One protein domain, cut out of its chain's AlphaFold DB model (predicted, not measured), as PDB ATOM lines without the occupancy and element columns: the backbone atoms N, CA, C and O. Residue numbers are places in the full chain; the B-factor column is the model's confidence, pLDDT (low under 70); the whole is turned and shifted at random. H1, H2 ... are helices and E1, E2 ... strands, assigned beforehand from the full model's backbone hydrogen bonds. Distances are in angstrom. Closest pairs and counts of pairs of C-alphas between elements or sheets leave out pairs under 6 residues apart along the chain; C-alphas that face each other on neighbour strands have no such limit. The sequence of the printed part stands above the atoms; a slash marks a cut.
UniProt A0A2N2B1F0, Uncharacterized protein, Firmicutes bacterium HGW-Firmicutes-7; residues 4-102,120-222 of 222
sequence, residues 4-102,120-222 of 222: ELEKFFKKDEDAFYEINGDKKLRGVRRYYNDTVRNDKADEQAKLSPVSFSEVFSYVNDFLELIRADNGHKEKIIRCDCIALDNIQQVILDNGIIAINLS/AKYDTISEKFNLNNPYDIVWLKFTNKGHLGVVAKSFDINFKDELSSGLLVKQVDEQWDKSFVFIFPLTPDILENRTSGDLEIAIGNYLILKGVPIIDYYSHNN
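This is residues 4 to 102 and 120 to 222 of the 222 residues of an uncharacterized protein of Firmicutes bacterium HGW-Firmicutes-7 (UniProt A0A2N2B1F0). A strongly twisted sheet of six strands makes the core, with the long helices H4 and H8 packed on one face and H5 and H6 on the other, H5 by edge strand E3, H6 by edge strand E7. The small hairpin E1 and E2 lies far out, with H2, at one end of the longest axis. The printed part has 202 residues, with eight named helices and eight named strands in the order H1 E1 E2 H2 H3 H4 E3 E4 E5 H5 E6 E7 H6 E8 H7 H8; the large sheet runs E3 E4 E5 E8 E6 E7, all antiparallel. The class is mixed, and the whole is compact, with a radius of gyration of the C-alphas of 16.5 A and spans of 45 by 36 by 31 A.

Start at H1, residues 4 to 9, which touches H8, residues 196 to 209, at a steep tilt of 63 degrees; their closest C-alphas, Phe 8 and Ala 202, are 4.5 A apart. E1, 16 to 19, and E2, 22 to 25, form a hairpin, with N 17 and O 24 at 3.0 A. H2, 29 to 32, is close but not clearly touching H3, 36 to 45 (closest C-alphas Arg 29 and Asn 38, 6.8 A). H3 only grazes the large sheet and touches H6, 164 to 171, at Asn 38 and Leu 168, closest C-alphas 6.1 A apart. H4, 52 to 69, touches H8 with residues 55 to 62 alone, at Val 59 and Ile 203, closest C-alphas 6.5 A apart. E3, 79 to 84, E4, 87 to 92, and E5, 95 to 99, form a meander, each strand the antiparallel neighbour of the one before; look for N 82 and O 89 at 3.0 A and N 97 and O 90 at 2.9 A. H5, 120 to 129, is beside the strands, over none, at a height of 5.2 A over the sheet. E6, 137 to 142, pairs with E7, 148 to 153, at N 139 and O 152, 2.8 A. E8, 180 to 185, pairs with E5 at N 96 and O 183, 2.7 A, and with E6 at N 184 and O 138, 2.7 A. E7, H6 and E8 make a split strand-helix-strand unit, two strands running the same way with E6 between them; its crossover is right-handed. H4 and H8 lie on the same face, along the strands at heights of 10.3 A and 9.1 A; with H5 and H6 on the other face there are three layers. H7, 188 to 191, touches H4 at Ile 190 and Arg 67, closest C-alphas 5.1 A apart. Every O i to N i+4 pair is within hydrogen-bond range in H3, H4, H5, H6 and H8; H1 has 0 of 2, but 2 of 3 O i to N i+3 pairs.

Find C-alpha 4, where H1 begins, at (-11.569, -59.000, 7.795). H4 runs 26.0 A from C-alpha 52 at (-20.525, -46.651, 28.395), E6 17.0 A, and H8 19.7 A to C-alpha 209 at (-18.382, -59.351, 18.329).

The farthest C-alphas, Asn 20 and Cys 79, are 50.1 A apart. Residues 103 to 119 are cut out, and C-alphas 102 and 120 are 11.6 A apart. Of the links printed whole, none is long; residues 210 to 222 hold no named element. The mean pLDDT of the printed part is 96.0, and no printed residue is under 70.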
ATOM      1  N   GLU A   4     -11.232 -58.946   6.370       87.44
ATOM      2  CA  GLU A   4     -11.569 -59.000   7.795       87.44
ATOM      3  C   GLU A   4     -12.663 -58.008   8.204       87.44
ATOM      4  O   GLU A   4     -13.403 -58.286   9.147       87.44
ATOM      5  N   LEU A   5     -12.790 -56.873   7.511       93.56
ATOM      6  CA  LEU A   5     -13.817 -55.867   7.787       93.56
ATOM      7  C   LEU A   5     -15.120 -56.169   7.041       93.56
ATOM      8  O   LEU A   5     -16.198 -55.903   7.565       93.56
ATOM      9  N   GLU A   6     -15.041 -56.813   5.871       93.12
ATOM     10  CA  GLU A   6     -16.211 -57.162   5.052       93.12
ATOM     11  C   GLU A   6     -17.262 -57.987   5.798       93.12
ATOM     12  O   GLU A   6     -18.459 -57.848   5.547       93.12
ATOM     13  N   LYS A   7     -16.840 -58.828   6.750       94.62
ATOM     14  CA  LYS A   7     -17.763 -59.646   7.545       94.62
ATOM     15  C   LYS A   7     -18.738 -58.815   8.382       94.62
ATOM     16  O   LYS A   7     -19.849 -59.279   8.607       94.62
ATOM     17  N   PHE A   8     -18.359 -57.605   8.801       96.94
ATOM     18  CA  PHE A   8     -19.224 -56.747   9.612       96.94
ATOM     19  C   PHE A   8     -20.342 -56.105   8.796       96.94
ATOM     20  O   PHE A   8     -21.385 -55.806   9.353       96.94
ATOM     21  N   PHE A   9     -20.190 -55.969   7.482       96.12
ATOM     22  CA  PHE A   9     -21.216 -55.383   6.611       96.12
ATOM     23  C   PHE A   9     -22.316 -56.375   6.205       96.12
ATOM     24  O   PHE A   9     -23.229 -56.028   5.456       96.12
ATOM     25  N   LYS A  10     -22.241 -57.627   6.667       94.94
ATOM     26  CA  LYS A  10     -23.228 -58.658   6.343       94.94
ATOM     27  C   LYS A  10     -24.436 -58.537   7.262       94.94
ATOM     28  O   LYS A  10     -24.298 -58.561   8.483       94.94
ATOM     29  N   LYS A  11     -25.617 -58.443   6.657       94.38
ATOM     30  CA  LYS A  11     -26.891 -58.510   7.373       94.38
ATOM     31  C   LYS A  11     -27.066 -59.892   8.010       94.38
ATOM     32  O   LYS A  11     -26.706 -60.903   7.408       94.38
ATOM     33  N   ASP A  12     -27.621 -59.915   9.213       93.69
ATOM     34  CA  ASP A  12     -28.023 -61.133   9.907       93.69
ATOM     35  C   ASP A  12     -29.315 -61.668   9.276       93.69
ATOM     36  O   ASP A  12     -30.337 -60.985   9.261       93.69
ATOM     37  N   GLU A  13     -29.271 -62.880   8.728       93.12
ATOM     38  CA  GLU A  13     -30.418 -63.495   8.056       93.12
ATOM     39  C   GLU A  13     -31.590 -63.755   9.016       93.12
ATOM     40  O   GLU A  13     -32.750 -63.658   8.604       93.12
ATOM     41  N   ASP A  14     -31.318 -63.967  10.307       93.31
ATOM     42  CA  ASP A  14     -32.358 -64.161  11.321       93.31
ATOM     43  C   ASP A  14     -33.136 -62.864  11.598       93.31
ATOM     44  O   ASP A  14     -34.277 -62.907  12.071       93.31
ATOM     45  N   ALA A  15     -32.575 -61.704  11.230       93.31
ATOM     46  CA  ALA A  15     -33.242 -60.412  11.337       93.31
ATOM     47  C   ALA A  15     -34.413 -60.258  10.352       93.31
ATOM     48  O   ALA A  15     -35.183 -59.302  10.478       93.31
ATOM     49  N   PHE A  16     -34.569 -61.163   9.379       93.81
ATOM     50  CA  PHE A  16     -35.553 -61.044   8.306       93.81
ATOM     51  C   PHE A  16     -36.535 -62.214   8.271       93.81
ATOM     52  O   PHE A  16     -36.285 -63.323   8.746       93.81
ATOM     53  N   TYR A  17     -37.680 -61.952   7.654       90.06
ATOM     54  CA  TYR A  17     -38.547 -62.979   7.095       90.06
ATOM     55  C   TYR A  17     -38.735 -62.711   5.597       90.06
ATOM     56  O   TYR A  17     -38.564 -61.584   5.124       90.06
ATOM     57  N   GLU A  18     -39.122 -63.740   4.850       87.81
ATOM     58  CA  GLU A  18     -39.404 -63.634   3.419       87.81
ATOM     59  C   GLU A  18     -40.918 -63.651   3.173       87.81
ATOM     60  O   GLU A  18     -41.624 -64.549   3.633       87.81
ATOM     61  N   ILE A  19     -41.434 -62.651   2.453       84.69
ATOM     62  CA  ILE A  19     -42.813 -62.631   1.947       84.69
ATOM     63  C   ILE A  19     -42.763 -62.304   0.461       84.69
ATOM     64  O   ILE A  19     -42.281 -61.243   0.074       84.69
ATOM     65  N   ASN A  20     -43.317 -63.187  -0.374       85.31
ATOM     66  CA  ASN A  20     -43.401 -63.013  -1.829       85.31
ATOM     67  C   ASN A  20     -42.044 -62.722  -2.509       85.31
ATOM     68  O   ASN A  20     -41.996 -61.961  -3.470       85.31
ATOM     69  N   GLY A  21     -40.949 -63.304  -2.005       84.75
ATOM     70  CA  GLY A  21     -39.591 -63.075  -2.517       84.75
ATOM     71  C   GLY A  21     -38.901 -61.813  -1.981       84.75
ATOM     72  O   GLY A  21     -37.712 -61.620  -2.224       84.75
ATOM     73  N   ASP A  22     -39.609 -60.971  -1.220       85.62
ATOM     74  CA  ASP A  22     -39.028 -59.809  -0.550       85.62
ATOM     75  C   ASP A  22     -38.600 -60.170   0.875       85.62
ATOM     76  O   ASP A  22     -39.420 -60.603   1.694       85.62
ATOM     77  N   LYS A  23     -37.345 -59.867   1.222       88.50
ATOM     78  CA  LYS A  23     -36.903 -59.843   2.621       88.50
ATOM     79  C   LYS A  23     -37.450 -58.600   3.319       88.50
ATOM     80  O   LYS A  23     -37.276 -57.477   2.837       88.50
ATOM     81  N   LYS A  24     -38.098 -58.785   4.466       89.25
ATOM     82  CA  LYS A  24     -38.557 -57.701   5.346       89.25
ATOM     83  C   LYS A  24     -37.958 -57.901   6.731       89.25
ATOM     84  O   LYS A  24     -37.891 -59.029   7.214       89.25
ATOM     85  N   LEU A  25     -37.518 -56.806   7.347       91.25
ATOM     86  CA  LEU A  25     -37.001 -56.834   8.710       91.25
ATOM     87  C   LEU A  25     -38.102 -57.310   9.664       91.25
ATOM     88  O   LEU A  25     -39.260 -56.895   9.546       91.25
ATOM     89  N   ARG A  26     -37.733 -58.162  10.617       92.88
ATOM     90  CA  ARG A  26     -38.658 -58.680  11.617       92.88
ATOM     91  C   ARG A  26     -39.237 -57.564  12.472       92.88
ATOM     92  O   ARG A  26     -38.575 -56.601  12.875       92.88
ATOM     93  N   GLY A  27     -40.524 -57.714  12.740       91.62
ATOM     94  CA  GLY A  27     -41.270 -56.823  13.606       91.62
ATOM     95  C   GLY A  27     -41.127 -57.184  15.079       91.62
ATOM     96  O   GLY A  27     -40.457 -58.142  15.445       91.62
ATOM     97  N   VAL A  28     -41.802 -56.409  15.924       94.12
ATOM     98  CA  VAL A  28     -42.022 -56.753  17.336       94.12
ATOM     99  C   VAL A  28     -43.432 -57.303  17.534       94.12
ATOM    100  O   VAL A  28     -44.366 -56.926  16.810       94.12
ATOM    101  N   ARG A  29     -43.611 -58.132  18.567       93.75
ATOM    102  CA  ARG A  29     -44.839 -58.892  18.850       93.75
ATOM    103  C   ARG A  29     -46.100 -58.040  18.798       93.75
ATOM    104  O   ARG A  29     -47.094 -58.442  18.204       93.75
ATOM    105  N   ARG A  30     -46.053 -56.840  19.381       92.75
ATOM    106  CA  ARG A  30     -47.205 -55.931  19.469       92.75
ATOM    107  C   ARG A  30     -47.764 -55.509  18.105       92.75
ATOM    108  O   ARG A  30     -48.969 -55.313  17.998       92.75
ATOM    109  N   TYR A  31     -46.907 -55.333  17.101       91.06
ATOM    110  CA  TYR A  31     -47.302 -54.784  15.798       91.06
ATOM    111  C   TYR A  31     -47.395 -55.835  14.698       91.06
ATOM    112  O   TYR A  31     -48.191 -55.676  13.778       91.06
ATOM    113  N   TYR A  32     -46.604 -56.903  14.798       89.69
ATOM    114  CA  TYR A  32     -46.451 -57.882  13.720       89.69
ATOM    115  C   TYR A  32     -46.739 -59.318  14.162       89.69
ATOM    116  O   TYR A  32     -46.681 -60.221  13.335       89.69
ATOM    117  N   ASN A  33     -47.040 -59.540  15.450       90.50
ATOM    118  CA  ASN A  33     -47.168 -60.872  16.051       90.50
ATOM    119  C   ASN A  33     -45.925 -61.770  15.835       90.50
ATOM    120  O   ASN A  33     -46.026 -62.991  15.890       90.50
ATOM    121  N   ASP A  34     -44.761 -61.155  15.602       93.19
ATOM    122  CA  ASP A  34     -43.445 -61.798  15.515       93.19
ATOM    123  C   ASP A  34     -42.732 -61.648  16.865       93.19
ATOM    124  O   ASP A  34     -42.648 -60.537  17.388       93.19
ATOM    125  N   THR A  35     -42.264 -62.748  17.454       95.44
ATOM    126  CA  THR A  35     -41.600 -62.741  18.765       95.44
ATOM    127  C   THR A  35     -40.081 -62.742  18.679       95.44
ATOM    128  O   THR A  35     -39.458 -62.481  19.694       95.44
ATOM    129  N   VAL A  36     -39.459 -62.945  17.513       95.69
ATOM    130  CA  VAL A  36     -38.001 -63.168  17.417       95.69
ATOM    131  C   VAL A  36     -37.197 -62.029  18.051       95.69
ATOM    132  O   VAL A  36     -36.283 -62.268  18.837       95.69
ATOM    133  N   ARG A  37     -37.565 -60.773  17.770       96.88
ATOM    134  CA  ARG A  37     -36.910 -59.602  18.383       96.88
ATOM    135  C   ARG A  37     -37.179 -59.499  19.883       96.88
ATOM    136  O   ARG A  37     -36.303 -59.073  20.623       96.88
ATOM    137  N   ASN A  38     -38.374 -59.890  20.322       97.94
ATOM    138  CA  ASN A  38     -38.782 -59.898  21.725       97.94
ATOM    139  C   ASN A  38     -38.007 -60.960  22.516       97.94
ATOM    140  O   ASN A  38     -37.426 -60.641  23.546       97.94
ATOM    141  N   ASP A  39     -37.940 -62.185  22.001       97.94
ATOM    142  CA  ASP A  39     -37.204 -63.294  22.606       97.94
ATOM    143  C   ASP A  39     -35.705 -62.952  22.680       97.94
ATOM    144  O   ASP A  39     -35.056 -63.169  23.704       97.94
ATOM    145  N   LYS A  40     -35.164 -62.310  21.631       98.12
ATOM    146  CA  LYS A  40     -33.774 -61.847  21.632       98.12
ATOM    147  C   LYS A  40     -33.521 -60.739  22.652       98.12
ATOM    148  O   LYS A  40     -32.499 -60.782  23.329       98.12
ATOM    149  N   ALA A  41     -34.439 -59.788  22.806       98.50
ATOM    150  CA  ALA A  41     -34.338 -58.765  23.846       98.50
ATOM    151  C   ALA A  41     -34.275 -59.395  25.251       98.50
ATOM    152  O   ALA A  41     -33.408 -59.023  26.044       98.50
ATOM    153  N   ASP A  42     -35.108 -60.406  25.527       98.50
ATOM    154  CA  ASP A  42     -35.099 -61.137  26.804       98.50
ATOM    155  C   ASP A  42     -33.782 -61.894  27.048       98.50
ATOM    156  O   ASP A  42     -33.343 -62.035  28.191       98.50
ATOM    157  N   GLU A  43     -33.139 -62.416  26.000       98.50
ATOM    158  CA  GLU A  43     -31.796 -63.004  26.095       98.50
ATOM    159  C   GLU A  43     -30.735 -61.948  26.420       98.50
ATOM    160  O   GLU A  43     -29.912 -62.153  27.312       98.50
ATOM    161  N   GLN A  44     -30.754 -60.822  25.706       98.50
ATOM    162  CA  GLN A  44     -29.741 -59.769  25.817       98.50
ATOM    163  C   GLN A  44     -29.803 -59.055  27.171       98.50
ATOM    164  O   GLN A  44     -28.761 -58.779  27.760       98.50
ATOM    165  N   ALA A  45     -31.002 -58.849  27.722       98.25
ATOM    166  CA  ALA A  45     -31.189 -58.245  29.042       98.25
ATOM    167  C   ALA A  45     -30.636 -59.094  30.204       98.25
ATOM    168  O   ALA A  45     -30.332 -58.564  31.270       98.25
ATOM    169  N   LYS A  46     -30.468 -60.413  30.018       98.31
ATOM    170  CA  LYS A  46     -29.870 -61.302  31.036       98.31
ATOM    171  C   LYS A  46     -28.350 -61.168  31.122       98.31
ATOM    172  O   LYS A  46     -27.758 -61.600  32.111       98.31
ATOM    173  N   LEU A  47     -27.710 -60.623  30.089       98.38
ATOM    174  CA  LEU A  47     -26.271 -60.392  30.065       98.38
ATOM    175  C   LEU A  47     -25.937 -59.116  30.845       98.38
ATOM    176  O   LEU A  47     -26.737 -58.186  30.910       98.38
ATOM    177  N   SER A  48     -24.748 -59.064  31.448       98.12
ATOM    178  CA  SER A  48     -24.295 -57.850  32.137       98.12
ATOM    179  C   SER A  48     -23.982 -56.743  31.122       98.12
ATOM    180  O   SER A  48     -23.347 -57.036  30.106       98.12
ATOM    181  N   PRO A  49     -24.394 -55.489  31.379       98.06
ATOM    182  CA  PRO A  49     -24.093 -54.382  30.483       98.06
ATOM    183  C   PRO A  49     -22.587 -54.105  30.440       98.06
ATOM    184  O   PRO A  49     -21.878 -54.256  31.437       98.06
ATOM    185  N   VAL A  50     -22.111 -53.669  29.274       98.56
ATOM    186  CA  VAL A  50     -20.743 -53.172  29.076       98.56
ATOM    187  C   VAL A  50     -20.711 -51.680  29.402       98.56
ATOM    188  O   VAL A  50     -21.691 -50.974  29.159       98.56
ATOM    189  N   SER A  51     -19.606 -51.183  29.965       98.50
ATOM    190  CA  SER A  51     -19.531 -49.779  30.379       98.50
ATOM    191  C   SER A  51     -19.697 -48.821  29.196       98.50
ATOM    192  O   SER A  51     -19.238 -49.087  28.082       98.50
ATOM    193  N   PHE A  52     -20.310 -47.659  29.438       98.56
ATOM    194  CA  PHE A  52     -20.525 -46.651  28.395       98.56
ATOM    195  C   PHE A  52     -19.220 -46.222  27.716       98.56
ATOM    196  O   PHE A  52     -19.184 -46.055  26.499       98.56
ATOM    197  N   SER A  53     -18.136 -46.088  28.490       98.25
ATOM    198  CA  SER A  53     -16.810 -45.763  27.966       98.25
ATOM    199  C   SER A  53     -16.272 -46.838  27.028       98.25
ATOM    200  O   SER A  53     -15.741 -46.499  25.979       98.25
ATOM    201  N   GLU A  54     -16.436 -48.121  27.361       98.69
ATOM    202  CA  GLU A  54     -15.983 -49.214  26.495       98.69
ATOM    203  C   GLU A  54     -16.787 -49.269  25.201       98.69
ATOM    204  O   GLU A  54     -16.193 -49.348  24.128       98.69
ATOM    205  N   VAL A  55     -18.119 -49.145  25.274       98.81
ATOM    206  CA  VAL A  55     -18.968 -49.089  24.073       98.81
ATOM    207  C   VAL A  55     -18.555 -47.916  23.181       98.81
ATOM    208  O   VAL A  55     -18.366 -48.096  21.979       98.81
ATOM    209  N   PHE A  56     -18.349 -46.728  23.757       98.75
ATOM    210  CA  PHE A  56     -17.902 -45.545  23.018       98.75
ATOM    211  C   PHE A  56     -16.522 -45.745  22.370       98.75
ATOM    212  O   PHE A  56     -16.326 -45.393  21.204       98.75
ATOM    213  N   SER A  57     -15.569 -46.336  23.098       98.50
ATOM    214  CA  SER A  57     -14.239 -46.661  22.575       98.50
ATOM    215  C   SER A  57     -14.297 -47.698  21.456       98.50
ATOM    216  O   SER A  57     -13.633 -47.510  20.444       98.50
ATOM    217  N   TYR A  58     -15.126 -48.741  21.567       98.81
ATOM    218  CA  TYR A  58     -15.266 -49.752  20.516       98.81
ATOM    219  C   TYR A  58     -15.774 -49.166  19.201       98.81
ATOM    220  O   TYR A  58     -15.265 -49.538  18.146       98.81
ATOM    221  N   VAL A  59     -16.741 -48.243  19.245       98.75
ATOM    222  CA  VAL A  59     -17.217 -47.580  18.022       98.75
ATOM    223  C   VAL A  59     -16.125 -46.687  17.430       98.75
ATOM    224  O   VAL A  59     -15.880 -46.765  16.230       98.75
ATOM    225  N   ASN A  60     -15.416 -45.895  18.245       98.38
ATOM    226  CA  ASN A  60     -14.302 -45.075  17.753       98.38
ATOM    227  C   ASN A  60     -13.185 -45.916  17.126       98.38
ATOM    228  O   ASN A  60     -12.755 -45.619  16.014       98.38
ATOM    229  N   ASP A  61     -12.753 -46.980  17.803       97.44
ATOM    230  CA  ASP A  61     -11.728 -47.889  17.292       97.44
ATOM    231  C   ASP A  61     -12.170 -48.524  15.969       97.44
ATOM    232  O   ASP A  61     -11.379 -48.619  15.033       97.44
ATOM    233  N   PHE A  62     -13.441 -48.922  15.859       98.12
ATOM    234  CA  PHE A  62     -13.974 -49.479  14.621       98.12
ATOM    235  C   PHE A  62     -13.992 -48.460  13.481       98.12
ATOM    236  O   PHE A  62     -13.558 -48.777  12.375       98.12
ATOM    237  N   LEU A  63     -14.434 -47.228  13.739       97.88
ATOM    238  CA  LEU A  63     -14.416 -46.163  12.738       97.88
ATOM    239  C   LEU A  63     -12.990 -45.838  12.278       97.88
ATOM    240  O   LEU A  63     -12.775 -45.644  11.084       97.88
ATOM    241  N   GLU A  64     -11.999 -45.867  13.171       96.75
ATOM    242  CA  GLU A  64     -10.591 -45.710  12.789       96.75
ATOM    243  C   GLU A  64     -10.073 -46.880  11.939       96.75
ATOM    244  O   GLU A  64      -9.333 -46.653  10.980       96.75
ATOM    245  N   LEU A  65     -10.494 -48.122  12.216       96.31
ATOM    246  CA  LEU A  65     -10.182 -49.268  11.350       96.31
ATOM    247  C   LEU A  65     -10.762 -49.083   9.942       96.31
ATOM    248  O   LEU A  65     -10.073 -49.357   8.959       96.31
ATOM    249  N   ILE A  66     -11.997 -48.586   9.840       96.88
ATOM    250  CA  ILE A  66     -12.643 -48.279   8.559       96.88
ATOM    251  C   ILE A  66     -11.903 -47.156   7.821       96.88
ATOM    252  O   ILE A  66     -11.595 -47.303   6.639       96.88
ATOM    253  N   ARG A  67     -11.561 -46.052   8.501       96.38
ATOM    254  CA  ARG A  67     -10.793 -44.944   7.902       96.38
ATOM    255  C   ARG A  67      -9.443 -45.412   7.372       96.38
ATOM    256  O   ARG A  67      -9.065 -45.063   6.253       96.38
ATOM    257  N   ALA A  68      -8.734 -46.231   8.145       95.56
ATOM    258  CA  ALA A  68      -7.457 -46.793   7.729       95.56
ATOM    259  C   ALA A  68      -7.598 -47.695   6.488       95.56
ATOM    260  O   ALA A  68      -6.743 -47.628   5.601       95.56
ATOM    261  N   ASP A  69      -8.671 -48.491   6.396       95.12
ATOM    262  CA  ASP A  69      -8.980 -49.316   5.217       95.12
ATOM    263  C   ASP A  69      -9.304 -48.472   3.974       95.12
ATOM    264  O   ASP A  69      -8.869 -48.808   2.874       95.12
ATOM    265  N   ASN A  70      -9.951 -47.319   4.166       95.62
ATOM    266  CA  ASN A  70     -10.183 -46.311   3.124       95.62
ATOM    267  C   ASN A  70      -8.906 -45.529   2.735       95.62
ATOM    268  O   ASN A  70      -8.952 -44.623   1.907       95.62
ATOM    269  N   GLY A  71      -7.753 -45.835   3.337       95.44
ATOM    270  CA  GLY A  71      -6.470 -45.195   3.033       95.44
ATOM    271  C   GLY A  71      -6.119 -43.984   3.904       95.44
ATOM    272  O   GLY A  71      -5.026 -43.431   3.752       95.44
ATOM    273  N   HIS A  72      -6.968 -43.608   4.863       95.12
ATOM    274  CA  HIS A  72      -6.723 -42.511   5.803       95.12
ATOM    275  C   HIS A  72      -5.982 -43.032   7.041       95.12
ATOM    276  O   HIS A  72      -6.579 -43.408   8.045       95.12
ATOM    277  N   LYS A  73      -4.648 -43.091   6.956       88.50
ATOM    278  CA  LYS A  73      -3.790 -43.722   7.981       88.50
ATOM    279  C   LYS A  73      -3.527 -42.860   9.218       88.50
ATOM    280  O   LYS A  73      -3.050 -43.377  10.225       88.50
ATOM    281  N   GLU A  74      -3.777 -41.558   9.134       91.44
ATOM    282  CA  GLU A  74      -3.626 -40.660  10.276       91.44
ATOM    283  C   GLU A  74      -4.805 -40.839  11.230       91.44
ATOM    284  O   GLU A  74      -5.968 -40.601  10.871       91.44
ATOM    285  N   LYS A  75      -4.484 -41.274  12.454       90.50
ATOM    286  CA  LYS A  75      -5.481 -41.480  13.499       90.50
ATOM    287  C   LYS A  75      -6.113 -40.146  13.879       90.50
ATOM    288  O   LYS A  75      -5.394 -39.183  14.154       90.50
ATOM    289  N   ILE A  76      -7.441 -40.098  13.956       91.94
ATOM    290  CA  ILE A  76      -8.114 -38.958  14.582       91.94
ATOM    291  C   ILE A  76      -7.888 -39.043  16.090       91.94
ATOM    292  O   ILE A  76      -8.253 -40.018  16.738       91.94
ATOM    293  N   ILE A  77      -7.270 -37.995  16.633       93.31
ATOM    294  CA  ILE A  77      -7.169 -37.750  18.070       93.31
ATOM    295  C   ILE A  77      -7.791 -36.381  18.295       93.31
ATOM    296  O   ILE A  77      -7.219 -35.361  17.901       93.31
ATOM    297  N   ARG A  78      -8.996 -36.351  18.864       93.81
ATOM    298  CA  ARG A  78      -9.762 -35.109  19.021       93.81
ATOM    299  C   ARG A  78     -10.346 -35.022  20.421       93.81
ATOM    300  O   ARG A  78     -10.966 -35.959  20.897       93.81
ATOM    301  N   CYS A  79     -10.185 -33.862  21.047       97.06
ATOM    302  CA  CYS A  79     -10.928 -33.460  22.234       97.06
ATOM    303  C   CYS A  79     -11.368 -32.015  22.004       97.06
ATOM    304  O   CYS A  79     -10.540 -31.105  21.999       97.06
ATOM    305  N   ASP A  80     -12.644 -31.829  21.692       97.50
ATOM    306  CA  ASP A  80     -13.217 -30.537  21.304       97.50
ATOM    307  C   ASP A  80     -14.656 -30.438  21.832       97.50
ATOM    308  O   ASP A  80     -15.156 -31.347  22.496       97.50
ATOM    309  N   CYS A  81     -15.338 -29.332  21.564       97.69
ATOM    310  CA  CYS A  81     -16.729 -29.125  21.922       97.69
ATOM    311  C   CYS A  81     -17.567 -28.664  20.723       97.69
ATOM    312  O   CYS A  81     -17.083 -28.066  19.755       97.69
ATOM    313  N   ILE A  82     -18.868 -28.919  20.817       98.12
ATOM    314  CA  ILE A  82     -19.898 -28.403  19.913       98.12
ATOM    315  C   ILE A  82     -21.077 -27.912  20.747       98.12
ATOM    316  O   ILE A  82     -21.479 -28.568  21.704       98.12
ATOM    317  N   ALA A  83     -21.619 -26.741  20.421       97.94
ATOM    318  CA  ALA A  83     -22.825 -26.244  21.070       97.94
ATOM    319  C   ALA A  83     -24.054 -26.761  20.316       97.94
ATOM    320  O   ALA A  83     -24.220 -26.456  19.139       97.94
ATOM    321  N   LEU A  84     -24.917 -27.514  20.997       97.12
ATOM    322  CA  LEU A  84     -26.219 -27.953  20.490       97.12
ATOM    323  C   LEU A  84     -27.296 -27.387  21.418       97.12
ATOM    324  O   LEU A  84     -27.223 -27.592  22.627       97.12
ATOM    325  N   ASP A  85     -28.247 -26.619  20.878       94.25
ATOM    326  CA  ASP A  85     -29.247 -25.863  21.656       94.25
ATOM    327  C   ASP A  85     -28.634 -24.993  22.779       94.25
ATOM    328  O   ASP A  85     -29.191 -24.853  23.865       94.25
ATOM    329  N   ASN A  86     -27.470 -24.385  22.516       93.31
ATOM    330  CA  ASN A  86     -26.664 -23.614  23.480       93.31
ATOM    331  C   ASN A  86     -26.077 -24.427  24.651       93.31
ATOM    332  O   ASN A  86     -25.513 -23.843  25.576       93.31
ATOM    333  N   ILE A  87     -26.156 -25.758  24.610       96.19
ATOM    334  CA  ILE A  87     -25.521 -26.652  25.580       96.19
ATOM    335  C   ILE A  87     -24.233 -27.196  24.958       96.19
ATOM    336  O   ILE A  87     -24.256 -27.758  23.860       96.19
ATOM    337  N   GLN A  88     -23.103 -27.018  25.647       97.75
ATOM    338  CA  GLN A  88     -21.821 -27.561  25.199       97.75
ATOM    339  C   GLN A  88     -21.795 -29.083  25.342       97.75
ATOM    340  O   GLN A  88     -22.019 -29.620  26.425       97.75
ATOM    341  N   GLN A  89     -21.487 -29.753  24.238       98.38
ATOM    342  CA  GLN A  89     -21.317 -31.195  24.128       98.38
ATOM    343  C   GLN A  89     -19.851 -31.506  23.864       98.38
ATOM    344  O   GLN A  89     -19.172 -30.743  23.171       98.38
ATOM    345  N   VAL A  90     -19.377 -32.632  24.384       98.38
ATOM    346  CA  VAL A  90     -17.980 -33.046  24.229       98.38
ATOM    347  C   VAL A  90     -17.834 -33.885  22.967       98.38
ATOM    348  O   VAL A  90     -18.610 -34.813  22.735       98.38
ATOM    349  N   ILE A  91     -16.816 -33.571  22.171       98.62
ATOM    350  CA  ILE A  91     -16.346 -34.385  21.055       98.62
ATOM    351  C   ILE A  91     -15.084 -35.111  21.507       98.62
ATOM    352  O   ILE A  91     -14.115 -34.462  21.904       98.62
ATOM    353  N   LEU A  92     -15.088 -36.435  21.391       98.00
ATOM    354  CA  LEU A  92     -13.927 -37.294  21.594       98.00
ATOM    355  C   LEU A  92     -13.732 -38.148  20.342       98.00
ATOM    356  O   LEU A  92     -14.605 -38.936  19.983       98.00
ATOM    357  N   ASP A  93     -12.591 -37.972  19.687       97.12
ATOM    358  CA  ASP A  93     -12.230 -38.611  18.423       97.12
ATOM    359  C   ASP A  93     -13.314 -38.429  17.342       97.12
ATOM    360  O   ASP A  93     -13.524 -37.308  16.863       97.12
ATOM    361  N   ASN A  94     -14.010 -39.509  16.972       97.25
ATOM    362  CA  ASN A  94     -15.099 -39.506  15.992       97.25
ATOM    363  C   ASN A  94     -16.487 -39.370  16.632       97.25
ATOM    364  O   ASN A  94     -17.476 -39.281  15.914       97.25
ATOM    365  N   GLY A  95     -16.594 -39.398  17.960       98.19
ATOM    366  CA  GLY A  95     -17.868 -39.419  18.668       98.19
ATOM    367  C   GLY A  95     -18.189 -38.117  19.396       98.19
ATOM    368  O   GLY A  95     -17.313 -37.363  19.817       98.19
ATOM    369  N   ILE A  96     -19.478 -37.882  19.597       98.69
ATOM    370  CA  ILE A  96     -20.050 -36.818  20.415       98.69
ATOM    371  C   ILE A  96     -20.768 -37.480  21.590       98.69
ATOM    372  O   ILE A  96     -21.600 -38.371  21.395       98.69
ATOM    373  N   ILE A  97     -20.483 -37.013  22.803       98.50
ATOM    374  CA  ILE A  97     -21.265 -37.336  23.998       98.50
ATOM    375  C   ILE A  97     -22.277 -36.206  24.177       98.50
ATOM    376  O   ILE A  97     -21.938 -35.132  24.675       98.50
ATOM    377  N   ALA A  98     -23.503 -36.437  23.709       97.81
ATOM    378  CA  ALA A  98     -24.564 -35.442  23.706       97.81
ATOM    379  C   ALA A  98     -25.458 -35.613  24.941       97.81
ATOM    380  O   ALA A  98     -26.240 -36.558  25.019       97.81
ATOM    381  N   ILE A  99     -25.343 -34.699  25.901       97.12
ATOM    382  CA  ILE A  99     -26.037 -34.718  27.189       97.12
ATOM    383  C   ILE A  99     -27.198 -33.722  27.224       97.12
ATOM    384  O   ILE A  99     -27.103 -32.607  26.709       97.12
ATOM    385  N   ASN A 100     -28.281 -34.114  27.898       93.69
ATOM    386  CA  ASN A 100     -29.433 -33.268  28.219       93.69
ATOM    387  C   ASN A 100     -30.044 -32.534  27.008       93.69
ATOM    388  O   ASN A 100     -30.477 -31.388  27.125       93.69
ATOM    389  N   LEU A 101     -30.086 -33.192  25.846       93.38
ATOM    390  CA  LEU A 101     -30.697 -32.650  24.632       93.38
ATOM    391  C   LEU A 101     -32.108 -33.195  24.415       93.38
ATOM    392  O   LEU A 101     -32.372 -34.385  24.580       93.38
ATOM    393  N   SER A 102     -32.997 -32.322  23.946       92.06
ATOM    394  CA  SER A 102     -34.294 -32.707  23.391       92.06
ATOM    395  C   SER A 102     -34.250 -32.657  21.868       92.06
ATOM    396  O   SER A 102     -33.848 -31.647  21.289       92.06
ATOM    397  N   ALA A 120     -32.485 -28.827  13.659       96.00
ATOM    398  CA  ALA A 120     -31.321 -28.040  13.224       96.00
ATOM    399  C   ALA A 120     -29.989 -28.469  13.878       96.00
ATOM    400  O   ALA A 120     -28.906 -28.158  13.373       96.00
ATOM    401  N   LYS A 121     -30.040 -29.218  14.990       97.25
ATOM    402  CA  LYS A 121     -28.850 -29.854  15.575       97.25
ATOM    403  C   LYS A 121     -28.136 -30.774  14.586       97.25
ATOM    404  O   LYS A 121     -26.910 -30.830  14.612       97.25
ATOM    405  N   TYR A 122     -28.870 -31.466  13.713       97.25
ATOM    406  CA  TYR A 122     -28.256 -32.314  12.694       97.25
ATOM    407  C   TYR A 122     -27.430 -31.495  11.699       97.25
ATOM    408  O   TYR A 122     -26.314 -31.893  11.377       97.25
ATOM    409  N   ASP A 123     -27.918 -30.322  11.285       97.44
ATOM    410  CA  ASP A 123     -27.164 -29.411  10.415       97.44
ATOM    411  C   ASP A 123     -25.922 -28.869  11.133       97.44
ATOM    412  O   ASP A 123     -24.830 -28.872  10.577       97.44
ATOM    413  N   THR A 124     -26.053 -28.521  12.418       98.06
ATOM    414  CA  THR A 124     -24.919 -28.060  13.242       98.06
ATOM    415  C   THR A 124     -23.818 -29.127  13.335       98.06
ATOM    416  O   THR A 124     -22.628 -28.824  13.226       98.06
ATOM    417  N   ILE A 125     -24.200 -30.398  13.511       98.38
ATOM    418  CA  ILE A 125     -23.270 -31.535  13.489       98.38
ATOM    419  C   ILE A 125     -22.669 -31.702  12.086       98.38
ATOM    420  O   ILE A 125     -21.454 -31.865  11.961       98.38
ATOM    421  N   SER A 126     -23.498 -31.619  11.043       98.25
ATOM    422  CA  SER A 126     -23.081 -31.723   9.643       98.25
ATOM    423  C   SER A 126     -21.992 -30.715   9.295       98.25
ATOM    424  O   SER A 126     -20.963 -31.087   8.740       98.25
ATOM    425  N   GLU A 127     -22.188 -29.453   9.669       98.19
ATOM    426  CA  GLU A 127     -21.238 -28.366   9.437       98.19
ATOM    427  C   GLU A 127     -19.940 -28.569  10.227       98.19
ATOM    428  O   GLU A 127     -18.850 -28.464   9.665       98.19
ATOM    429  N   LYS A 128     -20.032 -28.925  11.518       98.00
ATOM    430  CA  LYS A 128     -18.853 -29.126  12.383       98.00
ATOM    431  C   LYS A 128     -17.945 -30.258  11.891       98.00
ATOM    432  O   LYS A 128     -16.729 -30.171  12.058       98.00
ATOM    433  N   PHE A 129     -18.521 -31.319  11.327       97.62
ATOM    434  CA  PHE A 129     -17.789 -32.506  10.869       97.62
ATOM    435  C   PHE A 129     -17.619 -32.576   9.346       97.62
ATOM    436  O   PHE A 129     -17.000 -33.521   8.860       97.62
ATOM    437  N   ASN A 130     -18.116 -31.578   8.606       97.62
ATOM    438  CA  ASN A 130     -18.112 -31.540   7.143       97.62
ATOM    439  C   ASN A 130     -18.708 -32.819   6.522       97.62
ATOM    440  O   ASN A 130     -18.079 -33.486   5.697       97.62
ATOM    441  N   LEU A 131     -19.904 -33.199   6.980       98.19
ATOM    442  CA  LEU A 131     -20.624 -34.362   6.458       98.19
ATOM    443  C   LEU A 131     -21.176 -34.077   5.058       98.19
ATOM    444  O   LEU A 131     -21.542 -32.944   4.748       98.19
ATOM    445  N   ASN A 132     -21.291 -35.121   4.231       96.88
ATOM    446  CA  ASN A 132     -21.927 -35.005   2.915       96.88
ATOM    447  C   ASN A 132     -23.417 -34.670   3.050       96.88
ATOM    448  O   ASN A 132     -23.950 -33.874   2.276       96.88
ATOM    449  N   ASN A 133     -24.085 -35.274   4.035       95.88
ATOM    450  CA  ASN A 133     -25.471 -35.000   4.375       95.88
ATOM    451  C   ASN A 133     -25.652 -34.943   5.898       95.88
ATOM    452  O   ASN A 133     -24.980 -35.685   6.617       95.88
ATOM    453  N   PRO A 134     -26.643 -34.193   6.415       96.00
ATOM    454  CA  PRO A 134     -26.849 -34.126   7.861       96.00
ATOM    455  C   PRO A 134     -27.310 -35.459   8.480       96.00
ATOM    456  O   PRO A 134     -27.184 -35.656   9.686       96.00
ATOM    457  N   TYR A 135     -27.825 -36.397   7.671       94.69
ATOM    458  CA  TYR A 135     -28.234 -37.735   8.120       94.69
ATOM    459  C   TYR A 135     -27.102 -38.769   8.121       94.69
ATOM    460  O   TYR A 135     -27.349 -39.930   8.465       94.69
ATOM    461  N   ASP A 136     -25.886 -38.391   7.726       97.44
ATOM    462  CA  ASP A 136     -24.713 -39.266   7.718       97.44
ATOM    463  C   ASP A 136     -24.150 -39.419   9.138       97.44
ATOM    464  O   ASP A 136     -23.021 -39.052   9.450       97.44
ATOM    465  N   ILE A 137     -24.987 -39.945  10.028       97.94
ATOM    466  CA  ILE A 137     -24.696 -40.167  11.440       97.94
ATOM    467  C   ILE A 137     -25.188 -41.549  11.867       97.94
ATOM    468  O   ILE A 137     -26.221 -42.030  11.387       97.94
ATOM    469  N   VAL A 138     -24.484 -42.145  12.824       98.56
ATOM    470  CA  VAL A 138     -24.957 -43.269  13.643       98.56
ATOM    471  C   VAL A 138     -25.055 -42.799  15.085       98.56
ATOM    472  O   VAL A 138     -24.255 -41.986  15.534       98.56
ATOM    473  N   TRP A 139     -26.042 -43.275  15.824       98.56
ATOM    474  CA  TRP A 139     -26.260 -42.902  17.210       98.56
ATOM    475  C   TRP A 139     -26.692 -44.103  18.050       98.56
ATOM    476  O   TRP A 139     -27.288 -45.063  17.558       98.56
ATOM    477  N   LEU A 140     -26.349 -44.055  19.335       98.69
ATOM    478  CA  LEU A 140     -26.581 -45.124  20.304       98.69
ATOM    479  C   LEU A 140     -27.312 -44.564  21.524       98.69
ATOM    480  O   LEU A 140     -26.906 -43.538  22.079       98.69
ATOM    481  N   LYS A 141     -28.356 -45.269  21.971       97.56
ATOM    482  CA  LYS A 141     -29.094 -44.961  23.208       97.56
ATOM    483  C   LYS A 141     -28.995 -46.110  24.195       97.56
ATOM    484  O   LYS A 141     -29.053 -47.272  23.798       97.56
ATOM    485  N   PHE A 142     -28.959 -45.771  25.474       98.69
ATOM    486  CA  PHE A 142     -28.822 -46.729  26.564       98.69
ATOM    487  C   PHE A 142     -30.077 -46.773  27.427       98.69
ATOM    488  O   PHE A 142     -30.932 -45.884  27.373       98.69
ATOM    489  N   THR A 143     -30.200 -47.834  28.209       98.56
ATOM    490  CA  THR A 143     -31.224 -47.951  29.241       98.56
ATOM    491  C   THR A 143     -30.710 -47.419  30.576       98.56
ATOM    492  O   THR A 143     -29.508 -47.283  30.804       98.56
ATOM    493  N   ASN A 144     -31.626 -47.176  31.508       97.88
ATOM    494  CA  ASN A 144     -31.325 -46.779  32.879       97.88
ATOM    495  C   ASN A 144     -30.601 -47.866  33.701       97.88
ATOM    496  O   ASN A 144     -30.157 -47.573  34.810       97.88
ATOM    497  N   LYS A 145     -30.482 -49.100  33.188       98.12
ATOM    498  CA  LYS A 145     -29.657 -50.169  33.777       98.12
ATOM    499  C   LYS A 145     -28.282 -50.305  33.114       98.12
ATOM    500  O   LYS A 145     -27.465 -51.094  33.577       98.12
ATOM    501  N   GLY A 146     -28.005 -49.506  32.083       98.12
ATOM    502  CA  GLY A 146     -26.714 -49.444  31.407       98.12
ATOM    503  C   GLY A 146     -26.607 -50.290  30.138       98.12
ATOM    504  O   GLY A 146     -25.587 -50.213  29.458       98.12
ATOM    505  N   HIS A 147     -27.632 -51.066  29.774       98.62
ATOM    506  CA  HIS A 147     -27.625 -51.827  28.523       98.62
ATOM    507  C   HIS A 147     -27.659 -50.894  27.315       98.62
ATOM    508  O   HIS A 147     -28.337 -49.863  27.317       98.62
ATOM    509  N   LEU A 148     -26.955 -51.278  26.247       98.81
ATOM    510  CA  LEU A 148     -27.130 -50.632  24.954       98.81
ATOM    511  C   LEU A 148     -28.510 -51.025  24.421       98.81
ATOM    512  O   LEU A 148     -28.803 -52.198  24.200       98.81
ATOM    513  N   GLY A 149     -29.394 -50.048  24.248       98.31
ATOM    514  CA  GLY A 149     -30.760 -50.326  23.824       98.31
ATOM    515  C   GLY A 149     -30.891 -50.467  22.310       98.31
ATOM    516  O   GLY A 149     -31.649 -51.313  21.848       98.31
ATOM    517  N   VAL A 150     -30.170 -49.647  21.538       97.88
ATOM    518  CA  VAL A 150     -30.254 -49.627  20.069       97.88
ATOM    519  C   VAL A 150     -29.004 -48.994  19.447       97.88
ATOM    520  O   VAL A 150     -28.452 -48.041  20.005       97.88
ATOM    521  N   VAL A 151     -28.604 -49.498  18.278       98.25
ATOM    522  CA  VAL A 151     -27.684 -48.842  17.335       98.25
ATOM    523  C   VAL A 151     -28.529 -48.421  16.141       98.25
ATOM    524  O   VAL A 151     -29.199 -49.265  15.553       98.25
ATOM    525  N   ALA A 152     -28.551 -47.131  15.823       97.00
ATOM    526  CA  ALA A 152     -29.404 -46.600  14.766       97.00
ATOM    527  C   ALA A 152     -28.715 -45.480  13.983       97.00
ATOM    528  O   ALA A 152     -27.657 -44.995  14.378       97.00
ATOM    529  N   LYS A 153     -29.309 -45.048  12.872       95.69
ATOM    530  CA  LYS A 153     -28.763 -43.990  12.006       95.69
ATOM    531  C   LYS A 153     -29.749 -42.864  11.728       95.69
ATOM    532  O   LYS A 153     -30.942 -42.979  12.001       95.69
ATOM    533  N   SER A 154     -29.262 -41.824  11.047       94.31
ATOM    534  CA  SER A 154     -30.098 -40.789  10.423       94.31
ATOM    535  C   SER A 154     -30.951 -39.992  11.432       94.31
ATOM    536  O   SER A 154     -30.669 -39.953  12.631       94.31
ATOM    537  N   PHE A 155     -31.975 -39.310  10.919       90.12
ATOM    538  CA  PHE A 155     -32.831 -38.348  11.608       90.12
ATOM    539  C   PHE A 155     -33.949 -39.008  12.426       90.12
ATOM    540  O   PHE A 155     -35.132 -38.793  12.163       90.12
ATOM    541  N   ASP A 156     -33.589 -39.830  13.411       87.75
ATOM    542  CA  ASP A 156     -34.584 -40.501  14.261       87.75
ATOM    543  C   ASP A 156     -34.163 -40.623  15.735       87.75
ATOM    544  O   ASP A 156     -34.622 -41.507  16.461       87.75
ATOM    545  N   ILE A 157     -33.295 -39.726  16.222       95.12
ATOM    546  CA  ILE A 157     -32.984 -39.683  17.655       95.12
ATOM    547  C   ILE A 157     -34.243 -39.265  18.421       95.12
ATOM    548  O   ILE A 157     -34.704 -38.132  18.332       95.12
ATOM    549  N   ASN A 158     -34.793 -40.190  19.203       94.12
ATOM    550  CA  ASN A 158     -35.944 -39.965  20.072       94.12
ATOM    551  C   ASN A 158     -35.929 -40.962  21.247       94.12
ATOM    552  O   ASN A 158     -35.160 -41.918  21.236       94.12
ATOM    553  N   PHE A 159     -36.799 -40.791  22.244       95.25
ATOM    554  CA  PHE A 159     -36.934 -41.708  23.393       95.25
ATOM    555  C   PHE A 159     -38.369 -42.223  23.559       95.25
ATOM    556  O   PHE A 159     -38.872 -42.337  24.678       95.25
ATOM    557  N   LYS A 160     -39.052 -42.461  22.433       94.75
ATOM    558  CA  LYS A 160     -40.442 -42.921  22.405       94.75
ATOM    559  C   LYS A 160     -40.521 -44.395  22.770       94.75
ATOM    560  O   LYS A 160     -39.770 -45.223  22.255       94.75
ATOM    561  N   ASP A 161     -41.469 -44.724  23.632       93.38
ATOM    562  CA  ASP A 161     -41.656 -46.092  24.102       93.38
ATOM    563  C   ASP A 161     -42.586 -46.907  23.197       93.38
ATOM    564  O   ASP A 161     -42.697 -48.124  23.327       93.38
ATOM    565  N   GLU A 162     -43.306 -46.234  22.304       93.69
ATOM    566  CA  GLU A 162     -44.265 -46.846  21.394       93.69
ATOM    567  C   GLU A 162     -43.577 -47.405  20.145       93.69
ATOM    568  O   GLU A 162     -44.167 -48.212  19.432       93.69
ATOM    569  N   LEU A 163     -42.337 -47.005  19.862       93.38
ATOM    570  CA  LEU A 163     -41.561 -47.556  18.752       93.38
ATOM    571  C   LEU A 163     -41.017 -48.945  19.100       93.38
ATOM    572  O   LEU A 163     -40.918 -49.305  20.270       93.38
ATOM    573  N   SER A 164     -40.632 -49.719  18.080       94.50
ATOM    574  CA  SER A 164     -40.149 -51.098  18.244       94.50
ATOM    575  C   SER A 164     -39.083 -51.235  19.334       94.50
ATOM    576  O   SER A 164     -39.262 -52.038  20.243       94.50
ATOM    577  N   SER A 165     -38.033 -50.406  19.306       95.75
ATOM    578  CA  SER A 165     -36.968 -50.435  20.317       95.75
ATOM    579  C   SER A 165     -37.479 -50.090  21.719       95.75
ATOM    580  O   SER A 165     -37.110 -50.742  22.691       95.75
ATOM    581  N   GLY A 166     -38.380 -49.110  21.838       97.31
ATOM    582  CA  GLY A 166     -38.990 -48.722  23.111       97.31
ATOM    583  C   GLY A 166     -39.869 -49.817  23.716       97.31
ATOM    584  O   GLY A 166     -39.846 -50.034  24.926       97.31
ATOM    585  N   LEU A 167     -40.586 -50.567  22.876       97.56
ATOM    586  CA  LEU A 167     -41.376 -51.717  23.311       97.56
ATOM    587  C   LEU A 167     -40.495 -52.857  23.829       97.56
ATOM    588  O   LEU A 167     -40.866 -53.493  24.811       97.56
ATOM    589  N   LEU A 168     -39.347 -53.102  23.192       98.25
ATOM    590  CA  LEU A 168     -38.387 -54.118  23.631       98.25
ATOM    591  C   LEU A 168     -37.735 -53.731  24.964       98.25
ATOM    592  O   LEU A 168     -37.685 -54.553  25.871       98.25
ATOM    593  N   VAL A 169     -37.330 -52.467  25.126       98.38
ATOM    594  CA  VAL A 169     -36.807 -51.948  26.404       98.38
ATOM    595  C   VAL A 169     -37.844 -52.068  27.525       98.38
ATOM    596  O   VAL A 169     -37.519 -52.527  28.619       98.38
ATOM    597  N   LYS A 170     -39.112 -51.733  27.252       97.56
ATOM    598  CA  LYS A 170     -40.197 -51.916  28.228       97.56
ATOM    599  C   LYS A 170     -40.446 -53.375  28.585       97.56
ATOM    600  O   LYS A 170     -40.791 -53.651  29.726       97.56
ATOM    601  N   GLN A 171     -40.322 -54.288  27.622       97.19
ATOM    602  CA  GLN A 171     -40.547 -55.711  27.864       97.19
ATOM    603  C   GLN A 171     -39.566 -56.280  28.890       97.19
ATOM    604  O   GLN A 171     -39.965 -57.099  29.710       97.19
ATOM    605  N   VAL A 172     -38.312 -55.830  28.866       97.94
ATOM    606  CA  VAL A 172     -37.260 -56.307  29.775       97.94
ATOM    607  C   VAL A 172     -37.230 -55.543  31.110       97.94
ATOM    608  O   VAL A 172     -36.232 -55.562  31.833       97.94
ATOM    609  N   ASP A 173     -38.327 -54.854  31.449       97.88
ATOM    610  CA  ASP A 173     -38.486 -54.035  32.655       97.88
ATOM    611  C   ASP A 173     -37.380 -52.974  32.813       97.88
ATOM    612  O   ASP A 173     -36.830 -52.752  33.901       97.88
ATOM    613  N   GLU A 174     -37.028 -52.320  31.705       98.06
ATOM    614  CA  GLU A 174     -36.075 -51.214  31.643       98.06
ATOM    615  C   GLU A 174     -36.714 -49.951  31.067       98.06
ATOM    616  O   GLU A 174     -37.832 -49.949  30.548       98.06
ATOM    617  N   GLN A 175     -36.013 -48.830  31.209       98.19
ATOM    618  CA  GLN A 175     -36.432 -47.540  30.671       98.19
ATOM    619  C   GLN A 175     -35.261 -46.897  29.949       98.19
ATOM    620  O   GLN A 175     -34.110 -47.148  30.292       98.19
ATOM    621  N   TRP A 176     -35.538 -46.036  28.977       98.06
ATOM    622  CA  TRP A 176     -34.489 -45.251  28.340       98.06
ATOM    623  C   TRP A 176     -33.756 -44.353  29.342       98.06
ATOM    624  O   TRP A 176     -34.401 -43.612  30.088       98.06
ATOM    625  N   ASP A 177     -32.423 -44.351  29.298       97.75
ATOM    626  CA  ASP A 177     -31.635 -43.263  29.867       97.75
ATOM    627  C   ASP A 177     -31.722 -42.064  28.918       97.75
ATOM    628  O   ASP A 177     -31.216 -42.086  27.797       97.75
ATOM    629  N   LYS A 178     -32.435 -41.027  29.357       96.75
ATOM    630  CA  LYS A 178     -32.683 -39.810  28.571       96.75
ATOM    631  C   LYS A 178     -31.640 -38.724  28.828       96.75
ATOM    632  O   LYS A 178     -31.758 -37.637  28.268       96.75
ATOM    633  N   SER A 179     -30.664 -38.975  29.705       96.69
ATOM    634  CA  SER A 179     -29.663 -37.977  30.078       96.69
ATOM    635  C   SER A 179     -28.581 -37.802  29.014       96.69
ATOM    636  O   SER A 179     -27.968 -36.736  28.958       96.69
ATOM    637  N   PHE A 180     -28.380 -38.789  28.131       97.75
ATOM    638  CA  PHE A 180     -27.416 -38.688  27.040       97.75
ATOM    639  C   PHE A 180     -27.738 -39.579  25.831       97.75
ATOM    640  O   PHE A 180     -28.552 -40.498  25.886       97.75
ATOM    641  N   VAL A 181     -27.054 -39.299  24.724       98.19
ATOM    642  CA  VAL A 181     -26.973 -40.127  23.518       98.19
ATOM    643  C   VAL A 181     -25.540 -40.051  22.984       98.19
ATOM    644  O   VAL A 181     -24.903 -38.996  23.054       98.19
ATOM    645  N   PHE A 182     -25.011 -41.154  22.458       98.81
ATOM    646  CA  PHE A 182     -23.768 -41.101  21.687       98.81
ATOM    647  C   PHE A 182     -24.090 -40.888  20.221       98.81
ATOM    648  O   PHE A 182     -24.979 -41.548  19.689       98.81
ATOM    649  N   ILE A 183     -23.368 -39.980  19.573       98.81
ATOM    650  CA  ILE A 183     -23.541 -39.670  18.153       98.81
ATOM    651  C   ILE A 183     -22.183 -39.777  17.480       98.81
ATOM    652  O   ILE A 183     -21.211 -39.204  17.955       98.81
ATOM    653  N   PHE A 184     -22.126 -40.480  16.364       98.69
ATOM    654  CA  PHE A 184     -20.938 -40.699  15.558       98.69
ATOM    655  C   PHE A 184     -21.187 -40.137  14.159       98.69
ATOM    656  O   PHE A 184     -21.862 -40.780  13.346       98.69
ATOM    657  N   PRO A 185     -20.700 -38.918  13.879       98.50
ATOM    658  CA  PRO A 185     -20.722 -38.346  12.542       98.50
ATOM    659  C   PRO A 185     -19.865 -39.174  11.578       98.50
ATOM    660  O   PRO A 185     -18.698 -39.455  11.848       98.50
ATOM    661  N   LEU A 186     -20.439 -39.562  10.442       98.50
ATOM    662  CA  LEU A 186     -19.780 -40.381   9.429       98.50
ATOM    663  C   LEU A 186     -19.223 -39.469   8.333       98.50
ATOM    664  O   LEU A 186     -19.886 -39.163   7.343       98.50
ATOM    665  N   THR A 187     -17.998 -38.992   8.540       97.88
ATOM    666  CA  THR A 187     -17.313 -38.092   7.604       97.88
ATOM    667  C   THR A 187     -17.079 -38.756   6.239       97.88
ATOM    668  O   THR A 187     -17.086 -39.989   6.144       97.88
ATOM    669  N   PRO A 188     -16.784 -37.980   5.177       97.56
ATOM    670  CA  PRO A 188     -16.428 -38.540   3.871       97.56
ATOM    671  C   PRO A 188     -15.304 -39.589   3.938       97.56
ATOM    672  O   PRO A 188     -15.422 -40.638   3.315       97.56
ATOM    673  N   ASP A 189     -14.287 -39.364   4.779       96.62
ATOM    674  CA  ASP A 189     -13.190 -40.314   5.040       96.62
ATOM    675  C   ASP A 189     -13.646 -41.664   5.629       96.62
ATOM    676  O   ASP A 189     -12.953 -42.671   5.483       96.62
ATOM    677  N   ILE A 190     -14.781 -41.699   6.337       97.06
ATOM    678  CA  ILE A 190     -15.362 -42.915   6.934       97.06
ATOM    679  C   ILE A 190     -16.270 -43.614   5.919       97.06
ATOM    680  O   ILE A 190     -16.198 -44.838   5.746       97.06
ATOM    681  N   LEU A 191     -17.144 -42.845   5.265       96.62
ATOM    682  CA  LEU A 191     -18.140 -43.379   4.341       96.62
ATOM    683  C   LEU A 191     -17.507 -43.884   3.048       96.62
ATOM    684  O   LEU A 191     -17.825 -44.991   2.626       96.62
ATOM    685  N   GLU A 192     -16.614 -43.106   2.438       93.44
ATOM    686  CA  GLU A 192     -16.117 -43.336   1.080       93.44
ATOM    687  C   GLU A 192     -17.279 -43.575   0.089       93.44
ATOM    688  O   GLU A 192     -17.945 -42.628  -0.327       93.44
ATOM    689  N   ASN A 193     -17.552 -44.831  -0.273       91.44
ATOM    690  CA  ASN A 193     -18.619 -45.252  -1.184       91.44
ATOM    691  C   ASN A 193     -19.797 -45.956  -0.482       91.44
ATOM    692  O   ASN A 193     -20.705 -46.450  -1.153       91.44
ATOM    693  N   ARG A 194     -19.773 -46.025   0.850       95.00
ATOM    694  CA  ARG A 194     -20.789 -46.660   1.692       95.00
ATOM    695  C   ARG A 194     -21.820 -45.647   2.169       95.00
ATOM    696  O   ARG A 194     -21.597 -44.440   2.183       95.00
ATOM    697  N   THR A 195     -22.961 -46.163   2.597       96.00
ATOM    698  CA  THR A 195     -24.036 -45.389   3.214       96.00
ATOM    699  C   THR A 195     -23.945 -45.442   4.737       96.00
ATOM    700  O   THR A 195     -23.347 -46.354   5.309       96.00
ATOM    701  N   SER A 196     -24.632 -44.529   5.426       96.19
ATOM    702  CA  SER A 196     -24.816 -44.636   6.880       96.19
ATOM    703  C   SER A 196     -25.506 -45.938   7.310       96.19
ATOM    704  O   SER A 196     -25.286 -46.387   8.427       96.19
ATOM    705  N   GLY A 197     -26.286 -46.581   6.427       96.38
ATOM    706  CA  GLY A 197     -26.855 -47.917   6.660       96.38
ATOM    707  C   GLY A 197     -25.816 -49.022   6.694       96.38
ATOM    708  O   GLY A 197     -25.848 -49.867   7.577       96.38
ATOM    709  N   ASP A 198     -24.858 -48.986   5.774       96.88
ATOM    710  CA  ASP A 198     -23.776 -49.970   5.760       96.88
ATOM    711  C   ASP A 198     -22.939 -49.864   7.044       96.88
ATOM    712  O   ASP A 198     -22.562 -50.877   7.633       96.88
ATOM    713  N   LEU A 199     -22.691 -48.637   7.517       97.81
ATOM    714  CA  LEU A 199     -21.954 -48.387   8.757       97.81
ATOM    715  C   LEU A 199     -22.767 -48.714  10.015       97.81
ATOM    716  O   LEU A 199     -22.192 -49.219  10.972       97.81
ATOM    717  N   GLU A 200     -24.080 -48.479  10.022       98.12
ATOM    718  CA  GLU A 200     -24.982 -48.926  11.092       98.12
ATOM    719  C   GLU A 200     -24.887 -50.448  11.274       98.12
ATOM    720  O   GLU A 200     -24.609 -50.910  12.385       98.12
ATOM    721  N   ILE A 201     -24.999 -51.207  10.173       97.81
ATOM    722  CA  ILE A 201     -24.857 -52.671  10.169       97.81
ATOM    723  C   ILE A 201     -23.497 -53.068  10.752       97.81
ATOM    724  O   ILE A 201     -23.405 -53.886  11.671       97.81
ATOM    725  N   ALA A 202     -22.432 -52.459  10.230       98.06
ATOM    726  CA  ALA A 202     -21.069 -52.803  10.592       98.06
ATOM    727  C   ALA A 202     -20.734 -52.492  12.055       98.06
ATOM    728  O   ALA A 202     -20.129 -53.326  12.731       98.06
ATOM    729  N   ILE A 203     -21.175 -51.340  12.564       98.62
ATOM    730  CA  ILE A 203     -20.995 -50.950  13.966       98.62
ATOM    731  C   ILE A 203     -21.752 -51.910  14.885       98.62
ATOM    732  O   ILE A 203     -21.162 -52.411  15.843       98.62
ATOM    733  N   GLY A 204     -23.021 -52.214  14.593       98.50
ATOM    734  CA  GLY A 204     -23.806 -53.150  15.402       98.50
ATOM    735  C   GLY A 204     -23.166 -54.540  15.463       98.50
ATOM    736  O   GLY A 204     -22.953 -55.085  16.547       98.50
ATOM    737  N   ASN A 205     -22.742 -55.072  14.315       98.44
ATOM    738  CA  ASN A 205     -22.057 -56.364  14.236       98.44
ATOM    739  C   ASN A 205     -20.696 -56.366  14.952       98.44
ATOM    740  O   ASN A 205     -20.323 -57.362  15.578       98.44
ATOM    741  N   TYR A 206     -19.949 -55.261  14.892       98.44
ATOM    742  CA  TYR A 206     -18.691 -55.132  15.622       98.44
ATOM    743  C   TYR A 206     -18.908 -55.108  17.140       98.44
ATOM    744  O   TYR A 206     -18.187 -55.784  17.873       98.44
ATOM    745  N   LEU A 207     -19.923 -54.388  17.621       98.75
ATOM    746  CA  LEU A 207     -20.280 -54.339  19.043       98.75
ATOM    747  C   LEU A 207     -20.713 -55.713  19.569       98.75
ATOM    748  O   LEU A 207     -20.267 -56.121  20.642       98.75
ATOM    749  N   ILE A 208     -21.490 -56.464  18.784       98.25
ATOM    750  CA  ILE A 208     -21.850 -57.854  19.099       98.25
ATOM    751  C   ILE A 208     -20.597 -58.729  19.205       98.25
ATOM    752  O   ILE A 208     -20.452 -59.472  20.177       98.25
ATOM    753  N   LEU A 209     -19.652 -58.615  18.262       97.88
ATOM    754  CA  LEU A 209     -18.382 -59.351  18.329       97.88
ATOM    755  C   LEU A 209     -17.581 -59.005  19.595       97.88
ATOM    756  O   LEU A 209     -16.901 -59.867  20.149       97.88
ATOM    757  N   LYS A 210     -17.657 -57.754  20.060       98.38
ATOM    758  CA  LYS A 210     -17.027 -57.294  21.307       98.38
ATOM    759  C   LYS A 210     -17.782 -57.712  22.572       98.38
ATOM    760  O   LYS A 210     -17.319 -57.409  23.666       98.38
ATOM    761  N   GLY A 211     -18.898 -58.427  22.438       98.12
ATOM    762  CA  GLY A 211     -19.684 -58.927  23.562       98.12
ATOM    763  C   GLY A 211     -20.583 -57.877  24.208       98.12
ATOM    764  O   GLY A 211     -20.984 -58.069  25.351       98.12
ATOM    765  N   VAL A 212     -20.899 -56.779  23.510       98.69
ATOM    766  CA  VAL A 212     -21.843 -55.763  23.993       98.69
ATOM    767  C   VAL A 212     -23.274 -56.278  23.810       98.69
ATOM    768  O   VAL A 212     -23.682 -56.489  22.666       98.69
ATOM    769  N   PRO A 213     -24.061 -56.460  24.888       98.38
ATOM    770  CA  PRO A 213     -25.462 -56.829  24.752       98.38
ATOM    771  C   PRO A 213     -26.277 -55.665  24.188       98.38
ATOM    772  O   PRO A 213     -26.161 -54.539  24.678       98.38
ATOM    773  N   ILE A 214     -27.121 -55.942  23.193       98.62
ATOM    774  CA  ILE A 214     -27.984 -54.943  22.546       98.62
ATOM    775  C   ILE A 214     -29.438 -55.381  22.701       98.62
ATOM    776  O   ILE A 214     -29.813 -56.418  22.162       98.62
ATOM    777  N   ILE A 215     -30.266 -54.602  23.402       98.62
ATOM    778  CA  ILE A 215     -31.678 -54.965  23.634       98.62
ATOM    779  C   ILE A 215     -32.427 -55.105  22.307       98.62
ATOM    780  O   ILE A 215     -33.031 -56.141  22.038       98.62
ATOM    781  N   ASP A 216     -32.347 -54.100  21.434       97.69
ATOM    782  CA  ASP A 216     -32.865 -54.196  20.072       97.69
ATOM    783  C   ASP A 216     -31.808 -54.771  19.116       97.69
ATOM    784  O   ASP A 216     -31.336 -54.101  18.197       97.69
ATOM    785  N   TYR A 217     -31.418 -56.022  19.368       97.88
ATOM    786  CA  TYR A 217     -30.297 -56.715  18.718       97.88
ATOM    787  C   TYR A 217     -30.312 -56.661  17.185       97.88
ATOM    788  O   TYR A 217     -29.263 -56.609  16.564       97.88
ATOM    789  N   TYR A 218     -31.489 -56.683  16.560       95.88
ATOM    790  CA  TYR A 218     -31.610 -56.730  15.100       95.88
ATOM    791  C   TYR A 218     -31.808 -55.352  14.451       95.88
ATOM    792  O   TYR A 218     -31.885 -55.270  13.226       95.88
ATOM    793  N   SER A 219     -31.900 -54.275  15.241       92.12
ATOM    794  CA  SER A 219     -32.205 -52.917  14.755       92.12
ATOM    795  C   SER A 219     -31.273 -52.427  13.652       92.12
ATOM    796  O   SER A 219     -31.754 -51.885  12.658       92.12
ATOM    797  N   HIS A 220     -29.973 -52.698  13.776       92.31
ATOM    798  CA  HIS A 220     -28.954 -52.246  12.831       92.31
ATOM    799  C   HIS A 220     -28.966 -52.983  11.491       92.31
ATOM    800  O   HIS A 220     -28.129 -52.704  10.647       92.31
ATOM    801  N   ASN A 221     -29.888 -53.926  11.268       93.12
ATOM    802  CA  ASN A 221     -30.008 -54.653  10.001       93.12
ATOM    803  C   ASN A 221     -30.976 -53.987   9.002       93.12
ATOM    804  O   ASN A 221     -31.165 -54.514   7.904       93.12
ATOM    805  N   ASN A 222     -31.601 -52.858   9.352       77.62
ATOM    806  CA  ASN A 222     -32.643 -52.209   8.543       77.62
ATOM    807  C   ASN A 222     -32.150 -51.762   7.150       77.62
ATOM    808  O   ASN A 222     -31.233 -50.921   7.044       77.62
TER     809      ASN A 222